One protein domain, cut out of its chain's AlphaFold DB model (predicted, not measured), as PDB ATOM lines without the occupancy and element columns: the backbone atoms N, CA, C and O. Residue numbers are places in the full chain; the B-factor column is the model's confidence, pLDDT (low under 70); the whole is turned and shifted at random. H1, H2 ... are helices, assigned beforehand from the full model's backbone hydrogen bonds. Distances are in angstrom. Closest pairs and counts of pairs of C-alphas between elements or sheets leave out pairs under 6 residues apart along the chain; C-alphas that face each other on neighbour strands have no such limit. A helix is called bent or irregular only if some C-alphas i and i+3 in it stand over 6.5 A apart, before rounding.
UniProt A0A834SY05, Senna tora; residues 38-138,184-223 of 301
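AT A GLANCE: This is residues 38 to 138 and 184 to 223 of the 301 residues of a protein of Senna tora (UniProt A0A834SY05). A long rod of helices is strung along H3: H1 and H2 pack on its first half, H5 and H6 on its second half, as a loose, staggered up-and-down bundle. The first residues of H1, 38 to 45, stick out at one end of the rod, and little H4 lies at the other end, away from the rest. The printed part has 141 residues with six named helices, H1 to H6 in chain order, and no named strand; the class is all helix. The whole is loose, with a radius of gyration of the C-alphas of 20.7 A, and spans 76 by 25 by 24 A.

HOW THE PARTS SIT: Begin at H1, residues 38 to 63, and go on to H2, residues 69 to 88: these two form a hairpin, a steep tilt of 37 degrees, only just past shallow, with the closest C-alphas, Ala 57 and Ala 75, 4.6 A apart. Next comes the hub, H3, residues 95 to 124, which forms a hairpin with H2 at a shallow tilt of 25 degrees, opposite ways, the closest C-alphas, Ile 83 and Val 99, being 5.1 A apart. H3 touches H1 with residues 102 to 109 alone, the closest C-alphas being Ile 61 and Ala 109, 6.1 A apart. Past the cut, H5, residues 185 to 200, touches H3 at Met 198 and Ile 110, their closest C-alphas, 6.3 A apart. H6, residues 204 to 219, runs the same way as H3 at a shallow tilt of 8 degrees; the closest C-alphas, Lys 118 and Ile 210, are 6.7 A apart. H5 and H6, a hairpin, only just touch, with 3 pairs of C-alphas within 8 A, the closest being Met 198 and Gln 204 at 6.8 A. H4, residues 130 to 134, is apart from the other five helices. Every O i to N i+4 pair is within hydrogen-bond range in H2, H3 and H4; in H1 it is 19 of 22, in H5 and in H6 10 of 12.

IN THESE COORDINATES: Find C-alpha 38 at (129.416, 167.076, 72.058); from there H1 runs 36.9 A, irregular, with C-alphas 43 and 46 7.3 A apart and a kink of 52 degrees near residue 45. H2 covers 28.8 A. H3 runs 42.8 A from C-alpha 95 at (129.334, 171.861, 94.133), and H4 6.6 A. H5, 23.5 A, is only just irregular, C-alphas 186 and 189 being 6.8 A apart. H6 runs 22.9 A to C-alpha 219 at (129.548, 142.301, 135.514).

THE WHOLE: Look from Glu 38 to Pro 223: their C-alphas, the two farthest apart, are 76.8 A from each other. Residues 139 to 183 are not printed, and C-alphas 138 and 184 stand 22.4 A apart across the cut. Of the links printed whole, none is long. The mean pLDDT of the printed part is 79.5; residues 38 to 44, 90 to 94, 125 to 138, 185 and 213 to 223 are under 70.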
ATOM      1  N   GLU A  38     128.254 167.991  72.042       40.59
ATOM      2  CA  GLU A  38     129.416 167.076  72.058       40.59
ATOM      3  C   GLU A  38     130.542 167.485  73.023       40.59
ATOM      4  O   GLU A  38     130.979 166.672  73.838       40.59
ATOM      5  N   LEU A  39     130.975 168.752  73.011       42.47
ATOM      6  CA  LEU A  39     132.002 169.226  73.954       42.47
ATOM      7  C   LEU A  39     131.483 169.283  75.401       42.47
ATOM      8  O   LEU A  39     132.250 169.149  76.357       42.47
ATOM      9  N   PHE A  40     130.174 169.478  75.568       49.53
ATOM     10  CA  PHE A  40     129.551 169.630  76.875       49.53
ATOM     11  C   PHE A  40     129.420 168.289  77.608       49.53
ATOM     12  O   PHE A  40     129.660 168.227  78.815       49.53
ATOM     13  N   ILE A  41     129.125 167.202  76.888       52.91
ATOM     14  CA  ILE A  41     129.069 165.844  77.449       52.91
ATOM     15  C   ILE A  41     130.444 165.406  77.979       52.91
ATOM     16  O   ILE A  41     130.514 164.791  79.042       52.91
ATOM     17  N   LEU A  42     131.543 165.778  77.312       51.34
ATOM     18  CA  LEU A  42     132.897 165.428  77.759       51.34
ATOM     19  C   LEU A  42     133.345 166.211  79.006       51.34
ATOM     20  O   LEU A  42     133.914 165.607  79.913       51.34
ATOM     21  N   LEU A  43     133.047 167.515  79.112       55.53
ATOM     22  CA  LEU A  43     133.372 168.285  80.327       55.53
ATOM     23  C   LEU A  43     132.472 167.946  81.528       55.53
ATOM     24  O   LEU A  43     132.928 168.009  82.669       55.53
ATOM     25  N   ASN A  44     131.201 167.598  81.298       66.38
ATOM     26  CA  ASN A  44     130.211 167.422  82.370       66.38
ATOM     27  C   ASN A  44     129.879 165.946  82.665       66.38
ATOM     28  O   ASN A  44     129.179 165.660  83.636       66.38
ATOM     29  N   GLY A  45     130.402 164.988  81.891       74.06
ATOM     30  CA  GLY A  45     130.141 163.556  82.081       74.06
ATOM     31  C   GLY A  45     130.545 163.039  83.466       74.06
ATOM     32  O   GLY A  45     129.805 162.272  84.080       74.06
ATOM     33  N   GLY A  46     131.662 163.532  84.014       79.81
ATOM     34  CA  GLY A  46     132.082 163.221  85.387       79.81
ATOM     35  C   GLY A  46     131.117 163.748  86.456       79.81
ATOM     36  O   GLY A  46     130.890 163.079  87.459       79.81
ATOM     37  N   ILE A  47     130.492 164.906  86.222       81.19
ATOM     38  CA  ILE A  47     129.484 165.493  87.120       81.19
ATOM     39  C   ILE A  47     128.210 164.653  87.082       81.19
ATOM     40  O   ILE A  47     127.730 164.230  88.129       81.19
ATOM     41  N   MET A  48     127.707 164.349  85.882       82.69
ATOM     42  CA  MET A  48     126.510 163.523  85.696       82.69
ATOM     43  C   MET A  48     126.664 162.134  86.328       82.69
ATOM     44  O   MET A  48     125.749 161.661  87.001       82.69
ATOM     45  N   LEU A  49     127.835 161.505  86.180       85.75
ATOM     46  CA  LEU A  49     128.137 160.220  86.811       85.75
ATOM     47  C   LEU A  49     128.155 160.314  88.346       85.75
ATOM     48  O   LEU A  49     127.599 159.440  89.013       85.75
ATOM     49  N   SER A  50     128.748 161.367  88.913       85.81
ATOM     50  CA  SER A  50     128.783 161.593  90.367       85.81
ATOM     51  C   SER A  50     127.396 161.912  90.940       85.81
ATOM     52  O   SER A  50     127.019 161.363  91.973       85.81
ATOM     53  N   CYS A  51     126.576 162.703  90.238       85.19
ATOM     54  CA  CYS A  51     125.176 162.946  90.603       85.19
ATOM     55  C   CYS A  51     124.336 161.658  90.562       85.19
ATOM     56  O   CYS A  51     123.590 161.379  91.500       85.19
ATOM     57  N   TYR A  52     124.497 160.825  89.528       87.56
ATOM     58  CA  TYR A  52     123.829 159.520  89.450       87.56
ATOM     59  C   TYR A  52     124.237 158.590  90.607       87.56
ATOM     60  O   TYR A  52     123.379 157.970  91.238       87.56
ATOM     61  N   ARG A  53     125.537 158.534  90.934       88.88
ATOM     62  CA  ARG A  53     126.047 157.798  92.105       88.88
ATOM     63  C   ARG A  53     125.438 158.316  93.405       88.88
ATOM     64  O   ARG A  53     125.046 157.505  94.236       88.88
ATOM     65  N   LEU A  54     125.321 159.635  93.567       90.56
ATOM     66  CA  LEU A  54     124.712 160.240  94.750       90.56
ATOM     67  C   LEU A  54     123.246 159.830  94.907       90.56
ATOM     68  O   LEU A  54     122.875 159.378  95.982       90.56
ATOM     69  N   ILE A  55     122.437 159.910  93.845       89.81
ATOM     70  CA  ILE A  55     121.014 159.520  93.883       89.81
ATOM     71  C   ILE A  55     120.867 158.027  94.223       89.81
ATOM     72  O   ILE A  55     120.021 157.643  95.034       89.81
ATOM     73  N   LYS A  56     121.724 157.169  93.648       92.06
ATOM     74  CA  LYS A  56     121.747 155.731  93.950       92.06
ATOM     75  C   LYS A  56     122.138 155.455  95.409       92.06
ATOM     76  O   LYS A  56     121.522 154.602  96.048       92.06
ATOM     77  N   ALA A  57     123.133 156.169  95.936       92.88
ATOM     78  CA  ALA A  57     123.557 156.055  97.327       92.88
ATOM     79  C   ALA A  57     122.483 156.586  98.292       92.88
ATOM     80  O   ALA A  57     122.169 155.919  99.271       92.88
ATOM     81  N   GLU A  58     121.846 157.720  97.990       92.25
ATOM     82  CA  GLU A  58     120.741 158.284  98.772       92.25
ATOM     83  C   GLU A  58     119.584 157.289  98.916       92.25
ATOM     84  O   GLU A  58     119.135 157.029 100.033       92.25
ATOM     85  N   ALA A  59     119.163 156.641  97.826       93.00
ATOM     86  CA  ALA A  59     118.128 155.607  97.873       93.00
ATOM     87  C   ALA A  59     118.499 154.422  98.793       93.00
ATOM     88  O   ALA A  59     117.628 153.888  99.480       93.00
ATOM     89  N   LYS A  60     119.783 154.034  98.853       93.19
ATOM     90  CA  LYS A  60     120.283 153.032  99.813       93.19
ATOM     91  C   LYS A  60     120.276 153.569 101.255       93.19
ATOM     92  O   LYS A  60     119.773 152.890 102.147       93.19
ATOM     93  N   ILE A  61     120.755 154.794 101.492       93.31
ATOM     94  CA  ILE A  61     120.773 155.412 102.832       93.31
ATOM     95  C   ILE A  61     119.359 155.577 103.409       93.31
ATOM     96  O   ILE A  61     119.155 155.376 104.607       93.31
ATOM     97  N   LEU A  62     118.371 155.902 102.571       91.00
ATOM     98  CA  LEU A  62     116.977 156.069 102.991       91.00
ATOM     99  C   LEU A  62     116.265 154.753 103.342       91.00
ATOM    100  O   LEU A  62     115.320 154.797 104.127       91.00
ATOM    101  N   LYS A  63     116.716 153.604 102.816       91.31
ATOM    102  CA  LYS A  63     116.219 152.271 103.215       91.31
ATOM    103  C   LYS A  63     116.679 151.857 104.616       91.31
ATOM    104  O   LYS A  63     115.926 151.205 105.332       91.31
ATOM    105  N   GLY A  64     117.885 152.265 105.012       88.75
ATOM    106  CA  GLY A  64     118.485 151.912 106.300       88.75
ATOM    107  C   GLY A  64     119.355 150.643 106.268       88.75
ATOM    108  O   GLY A  64     119.307 149.884 105.300       88.75
ATOM    109  N   PRO A  65     120.160 150.414 107.323       88.25
ATOM    110  CA  PRO A  65     121.135 149.321 107.376       88.25
ATOM    111  C   PRO A  65     120.511 147.926 107.549       88.25
ATOM    112  O   PRO A  65     121.164 146.940 107.231       88.25
ATOM    113  N   HIS A  66     119.260 147.836 108.018       82.38
ATOM    114  CA  HIS A  66     118.585 146.563 108.312       82.38
ATOM    115  C   HIS A  66     118.217 145.724 107.069       82.38
ATOM    116  O   HIS A  66     117.983 144.528 107.209       82.38
ATOM    117  N   ASP A  67     118.103 146.343 105.884       80.12
ATOM    118  CA  ASP A  67     117.756 145.659 104.620       80.12
ATOM    119  C   ASP A  67     118.986 144.917 104.065       80.12
ATOM    120  O   ASP A  67     118.959 143.711 103.835       80.12
ATOM    121  N   ASP A  68     120.098 145.643 103.917       87.06
ATOM    122  CA  ASP A  68     121.386 145.110 103.477       87.06
ATOM    123  C   ASP A  68     122.519 146.033 103.952       87.06
ATOM    124  O   ASP A  68     122.773 147.096 103.372       87.06
ATOM    125  N   LEU A  69     123.197 145.629 105.028       88.81
ATOM    126  CA  LEU A  69     124.253 146.422 105.646       88.81
ATOM    127  C   LEU A  69     125.511 146.519 104.764       88.81
ATOM    128  O   LEU A  69     126.140 147.572 104.744       88.81
ATOM    129  N   GLU A  70     125.864 145.500 103.976       89.25
ATOM    130  CA  GLU A  70     127.032 145.575 103.084       89.25
ATOM    131  C   GLU A  70     126.802 146.624 101.985       89.25
ATOM    132  O   GLU A  70     127.604 147.548 101.802       89.25
ATOM    133  N   ASN A  71     125.637 146.571 101.329       91.62
ATOM    134  CA  ASN A  71     125.237 147.582 100.356       91.62
ATOM    135  C   ASN A  71     125.075 148.978 100.984       91.62
ATOM    136  O   ASN A  71     125.285 149.969 100.276       91.62
ATOM    137  N   TYR A  72     124.707 149.076 102.264       94.19
ATOM    138  CA  TYR A  72     124.587 150.337 103.003       94.19
ATOM    139  C   TYR A  72     125.950 150.980 103.293       94.19
ATOM    140  O   TYR A  72     126.133 152.173 103.049       94.19
ATOM    141  N   LEU A  73     126.928 150.194 103.755       92.94
ATOM    142  CA  LEU A  73     128.300 150.653 103.997       92.94
ATOM    143  C   LEU A  73     128.949 151.127 102.683       92.94
ATOM    144  O   LEU A  73     129.548 152.203 102.650       92.94
ATOM    145  N   GLU A  74     128.730 150.405 101.576       93.38
ATOM    146  CA  GLU A  74     129.165 150.825 100.234       93.38
ATOM    147  C   GLU A  74     128.573 152.193  99.831       93.38
ATOM    148  O   GLU A  74     129.259 153.025  99.234       93.38
ATOM    149  N   ALA A  75     127.313 152.474 100.187       94.94
ATOM    150  CA  ALA A  75     126.678 153.761  99.896       94.94
ATOM    151  C   ALA A  75     127.323 154.928 100.662       94.94
ATOM    152  O   ALA A  75     127.462 156.017 100.104       94.94
ATOM    153  N   ILE A  76     127.753 154.711 101.910       94.62
ATOM    154  CA  ILE A  76     128.472 155.724 102.702       94.62
ATOM    155  C   ILE A  76     129.811 156.064 102.035       94.62
ATOM    156  O   ILE A  76     130.139 157.241 101.868       94.62
ATOM    157  N   ASP A  77     130.559 155.053 101.589       94.06
ATOM    158  CA  ASP A  77     131.836 155.268 100.902       94.06
ATOM    159  C   ASP A  77     131.645 155.933  99.522       94.06
ATOM    160  O   ASP A  77     132.421 156.820  99.149       94.06
ATOM    161  N   GLN A  78     130.559 155.624  98.799       93.62
ATOM    162  CA  GLN A  78     130.166 156.350  97.581       93.62
ATOM    163  C   GLN A  78     129.840 157.832  97.858       93.62
ATOM    164  O   GLN A  78     130.265 158.700  97.092       93.62
ATOM    165  N   LEU A  79     129.141 158.155  98.956       94.12
ATOM    166  CA  LEU A  79     128.877 159.547  99.353       94.12
ATOM    167  C   LEU A  79     130.172 160.303  99.683       94.12
ATOM    168  O   LEU A  79     130.349 161.430  99.220       94.12
ATOM    169  N   ARG A  80     131.110 159.676 100.406       93.44
ATOM    170  CA  ARG A  80     132.434 160.258 100.697       93.44
ATOM    171  C   ARG A  80     133.243 160.515  99.427       93.44
ATOM    172  O   ARG A  80     133.827 161.588  99.284       93.44
ATOM    173  N   SER A  81     133.227 159.577  98.480       92.44
ATOM    174  CA  SER A  81     133.874 159.743  97.172       92.44
ATOM    175  C   SER A  81     133.270 160.911  96.376       92.44
ATOM    176  O   SER A  81     134.009 161.722  95.816       92.44
ATOM    177  N   ASN A  82     131.941 161.068  96.395       90.44
ATOM    178  CA  ASN A  82     131.270 162.214  95.775       90.44
ATOM    179  C   ASN A  82     131.660 163.545  96.444       90.44
ATOM    180  O   ASN A  82     131.967 164.505  95.738       90.44
ATOM    181  N   ILE A  83     131.717 163.608  97.780       91.19
ATOM    182  CA  ILE A  83     132.180 164.802  98.513       91.19
ATOM    183  C   ILE A  83     133.614 165.167  98.117       91.19
ATOM    184  O   ILE A  83     133.892 166.331  97.841       91.19
ATOM    185  N   GLN A  84     134.513 164.183  98.024       90.94
ATOM    186  CA  GLN A  84     135.894 164.409  97.595       90.94
ATOM    187  C   GLN A  84     135.969 164.945  96.155       90.94
ATOM    188  O   GLN A  84     136.729 165.879  95.888       90.94
ATOM    189  N   PHE A  85     135.174 164.387  95.237       88.88
ATOM    190  CA  PHE A  85     135.100 164.823  93.840       88.88
ATOM    191  C   PHE A  85     134.617 166.276  93.722       88.88
ATOM    192  O   PHE A  85     135.304 167.111  93.130       88.88
ATOM    193  N   PHE A  86     133.467 166.603  94.321       86.06
ATOM    194  CA  PHE A  86     132.893 167.949  94.247       86.06
ATOM    195  C   PHE A  86     133.698 168.985  95.047       86.06
ATOM    196  O   PHE A  86     133.892 170.094  94.558       86.06
ATOM    197  N   GLY A  87     134.250 168.623  96.210       84.06
ATOM    198  CA  GLY A  87     135.100 169.507  97.019       84.06
ATOM    199  C   GLY A  87     136.455 169.833  96.374       84.06
ATOM    200  O   GLY A  87     137.016 170.905  96.608       84.06
ATOM    201  N   SER A  88     136.967 168.938  95.523       82.19
ATOM    202  CA  SER A  88     138.188 169.175  94.737       82.19
ATOM    203  C   SER A  88     137.913 170.045  93.500       82.19
ATOM    204  O   SER A  88     138.740 170.880  93.132       82.19
ATOM    205  N   ASN A  89     136.728 169.915  92.891       75.12
ATOM    206  CA  ASN A  89     136.295 170.684  91.720       75.12
ATOM    207  C   ASN A  89     135.621 172.019  92.097       75.12
ATOM    208  O   ASN A  89     134.435 172.239  91.847       75.12
ATOM    209  N   LYS A  90     136.419 172.974  92.593       66.38
ATOM    210  CA  LYS A  90     135.997 174.344  92.980       66.38
ATOM    211  C   LYS A  90     135.416 175.225  91.850       66.38
ATOM    212  O   LYS A  90     135.182 176.411  92.057       66.38
ATOM    213  N   GLY A  91     135.219 174.686  90.645       64.06
ATOM    214  CA  GLY A  91     134.713 175.416  89.476       64.06
ATOM    215  C   GLY A  91     133.185 175.512  89.370       64.06
ATOM    216  O   GLY A  91     132.690 176.265  88.532       64.06
ATOM    217  N   PHE A  92     132.422 174.770  90.183       66.19
ATOM    218  CA  PHE A  92     130.971 174.623  90.006       66.19
ATOM    219  C   PHE A  92     130.165 175.284  91.124       66.19
ATOM    220  O   PHE A  92     130.248 174.885  92.281       66.19
ATOM    221  N   LYS A  93     129.291 176.232  90.754       66.19
ATOM    222  CA  LYS A  93     128.390 176.954  91.680       66.19
ATOM    223  C   LYS A  93     127.419 176.050  92.458       66.19
ATOM    224  O   LYS A  93     126.876 176.480  93.467       66.19
ATOM    225  N   SER A  94     127.177 174.828  91.980       69.62
ATOM    226  CA  SER A  94     126.348 173.805  92.634       69.62
ATOM    227  C   SER A  94     127.154 172.774  93.438       69.62
ATOM    228  O   SER A  94     126.555 171.932  94.099       69.62
ATOM    229  N   GLY A  95     128.492 172.823  93.413       78.12
ATOM    230  CA  GLY A  95     129.334 171.861  94.133       78.12
ATOM    231  C   GLY A  95     129.065 171.875  95.638       78.12
ATOM    232  O   GLY A  95     128.832 170.825  96.231       78.12
ATOM    233  N   ASP A  96     128.994 173.067  96.235       83.25
ATOM    234  CA  ASP A  96     128.809 173.235  97.681       83.25
ATOM    235  C   ASP A  96     127.450 172.712  98.179       83.25
ATOM    236  O   ASP A  96     127.372 172.103  99.246       83.25
ATOM    237  N   SER A  97     126.366 172.889  97.412       85.00
ATOM    238  CA  SER A  97     125.045 172.370  97.800       85.00
ATOM    239  C   SER A  97     124.976 170.844  97.702       85.00
ATOM    240  O   SER A  97     124.402 170.202  98.583       85.00
ATOM    241  N   VAL A  98     125.614 170.255  96.687       86.62
ATOM    242  CA  VAL A  98     125.737 168.798  96.525       86.62
ATOM    243  C   VAL A  98     126.606 168.188  97.634       86.62
ATOM    244  O   VAL A  98     126.223 167.174  98.218       86.62
ATOM    245  N   VAL A  99     127.727 168.829  97.987       89.88
ATOM    246  CA  VAL A  99     128.592 168.433  99.115       89.88
ATOM    247  C   VAL A  99     127.834 168.500 100.441       89.88
ATOM    248  O   VAL A  99     127.869 167.542 101.211       89.88
ATOM    249  N   ASN A 100     127.096 169.582 100.700       91.31
ATOM    250  CA  ASN A 100     126.307 169.729 101.926       91.31
ATOM    251  C   ASN A 100     125.184 168.685 102.026       91.31
ATOM    252  O   ASN A 100     124.981 168.109 103.095       91.31
ATOM    253  N   HIS A 101     124.496 168.378 100.921       92.00
ATOM    254  CA  HIS A 101     123.499 167.302 100.880       92.00
ATOM    255  C   HIS A 101     124.125 165.931 101.174       92.00
ATOM    256  O   HIS A 101     123.643 165.205 102.042       92.00
ATOM    257  N   ALA A 102     125.257 165.607 100.543       93.44
ATOM    258  CA  ALA A 102     125.980 164.364 100.808       93.44
ATOM    259  C   ALA A 102     126.487 164.264 102.263       93.44
ATOM    260  O   ALA A 102     126.379 163.198 102.868       93.44
ATOM    261  N   ASN A 103     126.966 165.363 102.857       94.31
ATOM    262  CA  ASN A 103     127.345 165.417 104.275       94.31
ATOM    263  C   ASN A 103     126.147 165.146 105.202       94.31
ATOM    264  O   ASN A 103     126.267 164.365 106.144       94.31
ATOM    265  N   ASN A 104     124.976 165.726 104.910       95.12
ATOM    266  CA  ASN A 104     123.746 165.467 105.665       95.12
ATOM    267  C   ASN A 104     123.301 163.997 105.554       95.12
ATOM    268  O   ASN A 104     122.882 163.401 106.549       95.12
ATOM    269  N   LEU A 105     123.430 163.390 104.367       95.38
ATOM    270  CA  LEU A 105     123.168 161.962 104.163       95.38
ATOM    271  C   LEU A 105     124.147 161.079 104.949       95.38
ATOM    272  O   LEU A 105     123.704 160.109 105.558       95.38
ATOM    273  N   ILE A 106     125.440 161.425 105.006       94.38
ATOM    274  CA  ILE A 106     126.417 160.717 105.852       94.38
ATOM    275  C   ILE A 106     126.056 160.857 107.331       94.38
ATOM    276  O   ILE A 106     126.001 159.848 108.024       94.38
ATOM    277  N   ALA A 107     125.765 162.064 107.825       94.06
ATOM    278  CA  ALA A 107     125.400 162.272 109.229       94.06
ATOM    279  C   ALA A 107     124.173 161.431 109.629       94.06
ATOM    280  O   ALA A 107     124.182 160.758 110.663       94.06
ATOM    281  N   LYS A 108     123.150 161.386 108.761       95.06
ATOM    282  CA  LYS A 108     121.996 160.492 108.920       95.06
ATOM    283  C   LYS A 108     122.407 159.017 108.909       95.06
ATOM    284  O   LYS A 108     121.958 158.264 109.770       95.06
ATOM    285  N   ALA A 109     123.258 158.606 107.970       94.56
ATOM    286  CA  ALA A 109     123.691 157.220 107.838       94.56
ATOM    287  C   ALA A 109     124.473 156.724 109.061       94.56
ATOM    288  O   ALA A 109     124.195 155.642 109.574       94.56
ATOM    289  N   ILE A 110     125.395 157.539 109.579       93.88
ATOM    290  CA  ILE A 110     126.147 157.230 110.799       93.88
ATOM    291  C   ILE A 110     125.200 157.117 112.000       93.88
ATOM    292  O   ILE A 110     125.327 156.161 112.758       93.88
ATOM    293  N   SER A 111     124.202 158.002 112.137       92.62
ATOM    294  CA  SER A 111     123.188 157.888 113.199       92.62
ATOM    295  C   SER A 111     122.432 156.554 113.152       92.62
ATOM    296  O   SER A 111     122.205 155.948 114.195       92.62
ATOM    297  N   MET A 112     122.065 156.075 111.957       93.25
ATOM    298  CA  MET A 112     121.386 154.781 111.788       93.25
ATOM    299  C   MET A 112     122.325 153.595 112.064       93.25
ATOM    300  O   MET A 112     121.891 152.587 112.621       93.25
ATOM    301  N   LEU A 113     123.617 153.720 111.736       93.31
ATOM    302  CA  LEU A 113     124.633 152.737 112.119       93.31
ATOM    303  C   LEU A 113     124.836 152.654 113.637       93.31
ATOM    304  O   LEU A 113     125.063 151.556 114.139       93.31
ATOM    305  N   GLU A 114     124.727 153.760 114.386       90.56
ATOM    306  CA  GLU A 114     124.816 153.695 115.853       90.56
ATOM    307  C   GLU A 114     123.693 152.853 116.459       90.56
ATOM    308  O   GLU A 114     123.913 152.123 117.425       90.56
ATOM    309  N   ASP A 115     122.480 152.985 115.923       90.56
ATOM    310  CA  ASP A 115     121.312 152.258 116.412       90.56
ATOM    311  C   ASP A 115     121.380 150.775 116.035       90.56
ATOM    312  O   ASP A 115     121.123 149.929 116.891       90.56
ATOM    313  N   GLU A 116     121.860 150.436 114.834       89.94
ATOM    314  CA  GLU A 116     122.133 149.037 114.478       89.94
ATOM    315  C   GLU A 116     123.290 148.444 115.308       89.94
ATOM    316  O   GLU A 116     123.214 147.302 115.757       89.94
ATOM    317  N   PHE A 117     124.332 149.220 115.626       88.62
ATOM    318  CA  PHE A 117     125.402 148.791 116.537       88.62
ATOM    319  C   PHE A 117     124.861 148.486 117.946       88.62
ATOM    320  O   PHE A 117     125.173 147.441 118.526       88.62
ATOM    321  N   LYS A 118     123.988 149.357 118.483       87.50
ATOM    322  CA  LYS A 118     123.265 149.119 119.748       87.50
ATOM    323  C   LYS A 118     122.384 147.870 119.653       87.50
ATOM    324  O   LYS A 118     122.347 147.100 120.614       87.50
ATOM    325  N   GLN A 119     121.691 147.659 118.534       87.44
ATOM    326  CA  GLN A 119     120.783 146.532 118.313       87.44
ATOM    327  C   GLN A 119     121.531 145.195 118.206       87.44
ATOM    328  O   GLN A 119     121.172 144.249 118.906       87.44
ATOM    329  N   LEU A 120     122.617 145.123 117.432       85.38
ATOM    330  CA  LEU A 120     123.473 143.937 117.322       85.38
ATOM    331  C   LEU A 120     124.077 143.552 118.676       85.38
ATOM    332  O   LEU A 120     123.940 142.408 119.118       85.38
ATOM    333  N   LEU A 121     124.672 144.512 119.394       81.62
ATOM    334  CA  LEU A 121     125.125 144.272 120.768       81.62
ATOM    335  C   LEU A 121     123.961 143.872 121.689       81.62
ATOM    336  O   LEU A 121     124.166 143.104 122.629       81.62
ATOM    337  N   SER A 122     122.740 144.342 121.419       81.31
ATOM    338  CA  SER A 122     121.564 144.001 122.221       81.31
ATOM    339  C   SER A 122     121.081 142.570 122.043       81.31
ATOM    340  O   SER A 122     120.838 141.900 123.047       81.31
ATOM    341  N   SER A 123     121.016 142.083 120.808       81.00
ATOM    342  CA  SER A 123     120.605 140.714 120.491       81.00
ATOM    343  C   SER A 123     121.615 139.673 120.982       81.00
ATOM    344  O   SER A 123     121.221 138.630 121.507       81.00
ATOM    345  N   TYR A 124     122.916 139.958 120.842       73.19
ATOM    346  CA  TYR A 124     123.966 138.948 121.017       73.19
ATOM    347  C   TYR A 124     124.696 138.970 122.364       73.19
ATOM    348  O   TYR A 124     125.290 137.957 122.725       73.19
ATOM    349  N   SER A 125     124.637 140.051 123.152       68.00
ATOM    350  CA  SER A 125     125.294 140.094 124.471       68.00
ATOM    351  C   SER A 125     124.419 139.502 125.593       68.00
ATOM    352  O   SER A 125     124.179 140.148 126.620       68.00
ATOM    353  N   GLN A 126     123.897 138.291 125.400       64.44
ATOM    354  CA  GLN A 126     123.126 137.616 126.447       64.44
ATOM    355  C   GLN A 126     123.994 137.417 127.707       64.44
ATOM    356  O   GLN A 126     125.208 137.192 127.580       64.44
ATOM    357  N   PRO A 127     123.419 137.518 128.922       59.25
ATOM    358  CA  PRO A 127     124.129 137.114 130.128       59.25
ATOM    359  C   PRO A 127     124.501 135.637 129.977       59.25
ATOM    360  O   PRO A 127     123.654 134.808 129.655       59.25
ATOM    361  N   VAL A 128     125.782 135.314 130.158       60.69
ATOM    362  CA  VAL A 128     126.201 133.911 130.224       60.69
ATOM    363  C   VAL A 128     125.902 133.426 131.631       60.69
ATOM    364  O   VAL A 128     126.340 134.046 132.599       60.69
ATOM    365  N   GLU A 129     125.124 132.352 131.706       58.78
ATOM    366  CA  GLU A 129     124.789 131.646 132.940       58.78
ATOM    367  C   GLU A 129     126.077 131.271 133.699       58.78
ATOM    368  O   GLU A 129     127.017 130.779 133.062       58.78
ATOM    369  N   PRO A 130     126.165 131.523 135.022       59.62
ATOM    370  CA  PRO A 130     127.353 131.221 135.823       59.62
ATOM    371  C   PRO A 130     127.856 129.786 135.655       59.62
ATOM    372  O   PRO A 130     129.058 129.560 135.566       59.62
ATOM    373  N   GLU A 131     126.932 128.837 135.529       57.72
ATOM    374  CA  GLU A 131     127.153 127.411 135.280       57.72
ATOM    375  C   GLU A 131     128.098 127.206 134.086       57.72
ATOM    376  O   GLU A 131     129.117 126.525 134.191       57.72
ATOM    377  N   ARG A 132     127.844 127.927 132.990       62.44
ATOM    378  CA  ARG A 132     128.635 127.862 131.753       62.44
ATOM    379  C   ARG A 132     129.974 128.593 131.832       62.44
ATOM    380  O   ARG A 132     130.796 128.424 130.938       62.44
ATOM    381  N   LEU A 133     130.200 129.426 132.852       64.25
ATOM    382  CA  LEU A 133     131.530 129.974 133.148       64.25
ATOM    383  C   LEU A 133     132.385 128.950 133.898       64.25
ATOM    384  O   LEU A 133     133.591 128.903 133.670       64.25
ATOM    385  N   PHE A 134     131.779 128.117 134.752       64.50
ATOM    386  CA  PHE A 134     132.488 127.031 135.431       64.50
ATOM    387  C   PHE A 134     132.903 125.926 134.450       64.50
ATOM    388  O   PHE A 134     134.037 125.465 134.530       64.50
ATOM    389  N   ASP A 135     132.070 125.594 133.456       63.28
ATOM    390  CA  ASP A 135     132.428 124.662 132.367       63.28
ATOM    391  C   ASP A 135     133.707 125.070 131.601       63.28
ATOM    392  O   ASP A 135     134.401 124.223 131.041       63.28
ATOM    393  N   CYS A 136     134.034 126.368 131.574       60.41
ATOM    394  CA  CYS A 136     135.231 126.914 130.925       60.41
ATOM    395  C   CYS A 136     136.503 126.846 131.793       60.41
ATOM    396  O   CYS A 136     137.599 127.102 131.287       60.41
ATOM    397  N   LEU A 137     136.374 126.535 133.087       64.44
ATOM    398  CA  LEU A 137     137.501 126.368 134.003       64.44
ATOM    399  C   LEU A 137     138.124 124.972 133.853       64.44
ATOM    400  O   LEU A 137     137.401 124.006 133.596       64.44
ATOM    401  N   PRO A 138     139.445 124.821 134.073       65.12
ATOM    402  CA  PRO A 138     140.061 123.500 134.153       65.12
ATOM    403  C   PRO A 138     139.437 122.677 135.291       65.12
ATOM    404  O   PRO A 138     139.013 123.228 136.308       65.12
ATOM    405  N   PRO A 184     128.879 135.505 119.022       70.31
ATOM    406  CA  PRO A 184     129.142 134.506 117.990       70.31
ATOM    407  C   PRO A 184     130.082 135.056 116.893       70.31
ATOM    408  O   PRO A 184     129.849 136.166 116.403       70.31
ATOM    409  N   PRO A 185     131.093 134.290 116.426       67.56
ATOM    410  CA  PRO A 185     132.124 134.794 115.508       67.56
ATOM    411  C   PRO A 185     131.606 135.410 114.202       67.56
ATOM    412  O   PRO A 185     132.260 136.269 113.626       67.56
ATOM    413  N   ARG A 186     130.411 135.007 113.746       72.31
ATOM    414  CA  ARG A 186     129.782 135.504 112.509       72.31
ATOM    415  C   ARG A 186     129.384 136.985 112.563       72.31
ATOM    416  O   ARG A 186     129.226 137.588 111.512       72.31
ATOM    417  N   ILE A 187     129.217 137.564 113.756       75.75
ATOM    418  CA  ILE A 187     128.790 138.966 113.933       75.75
ATOM    419  C   ILE A 187     129.990 139.900 114.161       75.75
ATOM    420  O   ILE A 187     129.867 141.109 113.996       75.75
ATOM    421  N   LEU A 188     131.168 139.357 114.493       78.06
ATOM    422  CA  LEU A 188     132.374 140.155 114.723       78.06
ATOM    423  C   LEU A 188     132.823 140.965 113.487       78.06
ATOM    424  O   LEU A 188     133.106 142.147 113.675       78.06
ATOM    425  N   PRO A 189     132.821 140.428 112.244       85.19
ATOM    426  CA  PRO A 189     133.106 141.231 111.051       85.19
ATOM    427  C   PRO A 189     132.114 142.388 110.881       85.19
ATOM    428  O   PRO A 189     132.509 143.525 110.652       85.19
ATOM    429  N   LEU A 190     130.825 142.120 111.110       82.75
ATOM    430  CA  LEU A 190     129.757 143.108 110.972       82.75
ATOM    431  C   LEU A 190     129.904 144.260 111.981       82.75
ATOM    432  O   LEU A 190     129.841 145.433 111.616       82.75
ATOM    433  N   LEU A 191     130.169 143.925 113.250       84.75
ATOM    434  CA  LEU A 191     130.476 144.901 114.299       84.75
ATOM    435  C   LEU A 191     131.740 145.708 113.974       84.75
ATOM    436  O   LEU A 191     131.756 146.918 114.201       84.75
ATOM    437  N   HIS A 192     132.780 145.064 113.439       86.88
ATOM    438  CA  HIS A 192     134.017 145.724 113.022       86.88
ATOM    439  C   HIS A 192     133.774 146.737 111.896       86.88
ATOM    440  O   HIS A 192     134.249 147.869 111.987       86.88
ATOM    441  N   ASP A 193     133.001 146.383 110.872       88.19
ATOM    442  CA  ASP A 193     132.796 147.256 109.713       88.19
ATOM    443  C   ASP A 193     131.895 148.460 110.037       88.19
ATOM    444  O   ASP A 193     132.187 149.580 109.605       88.19
ATOM    445  N   ILE A 194     130.891 148.281 110.908       89.06
ATOM    446  CA  ILE A 194     130.151 149.403 111.509       89.06
ATOM    447  C   ILE A 194     131.094 150.286 112.342       89.06
ATOM    448  O   ILE A 194     131.117 151.509 112.171       89.06
ATOM    449  N   THR A 195     131.908 149.677 113.215       89.56
ATOM    450  CA  THR A 195     132.873 150.388 114.075       89.56
ATOM    451  C   THR A 195     133.829 151.238 113.246       89.56
ATOM    452  O   THR A 195     134.032 152.413 113.544       89.56
ATOM    453  N   LYS A 196     134.373 150.677 112.163       91.38
ATOM    454  CA  LYS A 196     135.255 151.362 111.218       91.38
ATOM    455  C   LYS A 196     134.584 152.600 110.621       91.38
ATOM    456  O   LYS A 196     135.190 153.671 110.633       91.38
ATOM    457  N   GLN A 197     133.336 152.485 110.161       90.69
ATOM    458  CA  GLN A 197     132.596 153.624 109.607       90.69
ATOM    459  C   GLN A 197     132.313 154.714 110.653       90.69
ATOM    460  O   GLN A 197     132.503 155.897 110.359       90.69
ATOM    461  N   MET A 198     131.940 154.333 111.881       88.06
ATOM    462  CA  MET A 198     131.720 155.268 112.994       88.06
ATOM    463  C   MET A 198     133.009 155.973 113.444       88.06
ATOM    464  O   MET A 198     133.005 157.184 113.658       88.06
ATOM    465  N   VAL A 199     134.133 155.254 113.539       89.25
ATOM    466  CA  VAL A 199     135.447 155.828 113.884       89.25
ATOM    467  C   VAL A 199     135.918 156.806 112.807       89.25
ATOM    468  O   VAL A 199     136.386 157.892 113.142       89.25
ATOM    469  N   GLN A 200     135.728 156.476 111.524       87.31
ATOM    470  CA  GLN A 200     136.012 157.376 110.398       87.31
ATOM    471  C   GLN A 200     135.122 158.631 110.385       87.31
ATOM    472  O   GLN A 200     135.538 159.660 109.862       87.31
ATOM    473  N   ALA A 201     133.925 158.568 110.973       84.50
ATOM    474  CA  ALA A 201     133.060 159.727 111.200       84.50
ATOM    475  C   ALA A 201     133.387 160.505 112.495       84.50
ATOM    476  O   ALA A 201     132.773 161.533 112.757       84.50
ATOM    477  N   GLY A 202     134.337 160.035 113.314       85.62
ATOM    478  CA  GLY A 202     134.721 160.662 114.584       85.62
ATOM    479  C   GLY A 202     133.889 160.237 115.804       85.62
ATOM    480  O   GLY A 202     134.147 160.713 116.907       85.62
ATOM    481  N   HIS A 203     132.945 159.301 115.667       86.06
ATOM    482  CA  HIS A 203     132.000 158.885 116.721       86.06
ATOM    483  C   HIS A 203     132.610 157.877 117.726       86.06
ATOM    484  O   HIS A 203     131.959 156.951 118.212       86.06
ATOM    485  N   GLN A 204     133.896 158.051 118.043       85.75
ATOM    486  CA  GLN A 204     134.700 157.126 118.851       85.75
ATOM    487  C   GLN A 204     134.190 157.046 120.300       85.75
ATOM    488  O   GLN A 204     134.049 155.959 120.860       85.75
ATOM    489  N   GLN A 205     133.848 158.198 120.888       84.25
ATOM    490  CA  GLN A 205     133.339 158.298 122.261       84.25
ATOM    491  C   GLN A 205     131.959 157.641 122.414       84.25
ATOM    492  O   GLN A 205     131.723 156.912 123.377       84.25
ATOM    493  N   GLN A 206     131.055 157.849 121.451       82.62
ATOM    494  CA  GLN A 206     129.746 157.191 121.385       82.62
ATOM    495  C   GLN A 206     129.911 155.672 121.333       82.62
ATOM    496  O   GLN A 206     129.275 154.964 122.113       82.62
ATOM    497  N   LEU A 207     130.805 155.174 120.473       84.75
ATOM    498  CA  LEU A 207     131.077 153.746 120.338       84.75
ATOM    499  C   LEU A 207     131.603 153.134 121.647       84.75
ATOM    500  O   LEU A 207     131.050 152.142 122.129       84.75
ATOM    501  N   ALA A 208     132.596 153.774 122.273       79.75
ATOM    502  CA  ALA A 208     133.129 153.365 123.574       79.75
ATOM    503  C   ALA A 208     132.046 153.374 124.672       79.75
ATOM    504  O   ALA A 208     131.950 152.435 125.465       79.75
ATOM    505  N   LYS A 209     131.176 154.393 124.696       83.38
ATOM    506  CA  LYS A 209     130.057 154.509 125.646       83.38
ATOM    507  C   LYS A 209     129.000 153.418 125.457       83.38
ATOM    508  O   LYS A 209     128.520 152.866 126.443       83.38
ATOM    509  N   ILE A 210     128.640 153.089 124.214       81.19
ATOM    510  CA  ILE A 210     127.679 152.018 123.906       81.19
ATOM    511  C   ILE A 210     128.254 150.658 124.326       81.19
ATOM    512  O   ILE A 210     127.576 149.885 125.004       81.19
ATOM    513  N   TYR A 211     129.514 150.386 123.977       80.12
ATOM    514  CA  TYR A 211     130.190 149.129 124.298       80.12
ATOM    515  C   TYR A 211     130.384 148.934 125.814       80.12
ATOM    516  O   TYR A 211     130.004 147.898 126.362       80.12
ATOM    517  N   SER A 212     130.903 149.949 126.515       71.56
ATOM    518  CA  SER A 212     131.140 149.908 127.970       71.56
ATOM    519  C   SER A 212     129.855 149.780 128.790       71.56
ATOM    520  O   SER A 212     129.801 148.995 129.736       71.56
ATOM    521  N   LEU A 213     128.779 150.481 128.410       69.25
ATOM    522  CA  LEU A 213     127.471 150.336 129.058       69.25
ATOM    523  C   LEU A 213     126.965 148.886 128.972       69.25
ATOM    524  O   LEU A 213     126.404 148.359 129.935       69.25
ATOM    525  N   ARG A 214     127.186 148.236 127.824       67.50
ATOM    526  CA  ARG A 214     126.790 146.848 127.572       67.50
ATOM    527  C   ARG A 214     127.639 145.858 128.381       67.50
ATOM    528  O   ARG A 214     127.082 144.937 128.977       67.50
ATOM    529  N   SER A 215     128.958 146.062 128.455       59.97
ATOM    530  CA  SER A 215     129.859 145.200 129.233       59.97
ATOM    531  C   SER A 215     129.616 145.306 130.746       59.97
ATOM    532  O   SER A 215     129.611 144.281 131.431       59.97
ATOM    533  N   LEU A 216     129.286 146.495 131.271       51.78
ATOM    534  CA  LEU A 216     128.944 146.681 132.690       51.78
ATOM    535  C   LEU A 216     127.699 145.895 133.127       51.78
ATOM    536  O   LEU A 216     127.633 145.428 134.265       51.78
ATOM    537  N   CYS A 217     126.711 145.721 132.244       47.28
ATOM    538  CA  CYS A 217     125.533 144.901 132.540       47.28
ATOM    539  C   CYS A 217     125.882 143.418 132.750       47.28
ATOM    540  O   CYS A 217     125.189 142.740 133.506       47.28
ATOM    541  N   ARG A 218     126.983 142.932 132.157       53.00
ATOM    542  CA  ARG A 218     127.496 141.565 132.344       53.00
ATOM    543  C   ARG A 218     128.118 141.366 133.730       53.00
ATOM    544  O   ARG A 218     127.887 140.345 134.367       53.00
ATOM    545  N   ALA A 219     128.851 142.365 134.225       47.53
ATOM    546  CA  ALA A 219     129.548 142.301 135.514       47.53
ATOM    547  C   ALA A 219     128.607 142.248 136.737       47.53
ATOM    548  O   ALA A 219     129.027 141.845 137.817       47.53
ATOM    549  N   ARG A 220     127.323 142.607 136.585       44.41
ATOM    550  CA  ARG A 220     126.325 142.545 137.673       44.41
ATOM    551  C   ARG A 220     125.874 141.127 138.044       44.41
ATOM    552  O   ARG A 220     125.192 140.978 139.052       44.41
ATOM    553  N   TYR A 221     126.240 140.117 137.253       44.06
ATOM    554  CA  TYR A 221     125.831 138.719 137.441       44.06
ATOM    555  C   TYR A 221     126.934 137.799 137.984       44.06
ATOM    556  O   TYR A 221     126.707 136.600 138.097       44.06
ATOM    557  N   ILE A 222     128.099 138.337 138.361       47.91
ATOM    558  CA  ILE A 222     129.141 137.580 139.066       47.91
ATOM    559  C   ILE A 222     129.105 137.995 140.545       47.91
ATOM    560  O   ILE A 222     129.583 139.082 140.880       47.91
ATOM    561  N   PRO A 223     128.535 137.182 141.456       39.78
ATOM    562  CA  PRO A 223     128.631 137.448 142.883       39.78
ATOM    563  C   PRO A 223     130.093 137.307 143.305       39.78
ATOM    564  O   PRO A 223     130.668 136.227 143.183       39.78
TER     565      PRO A 223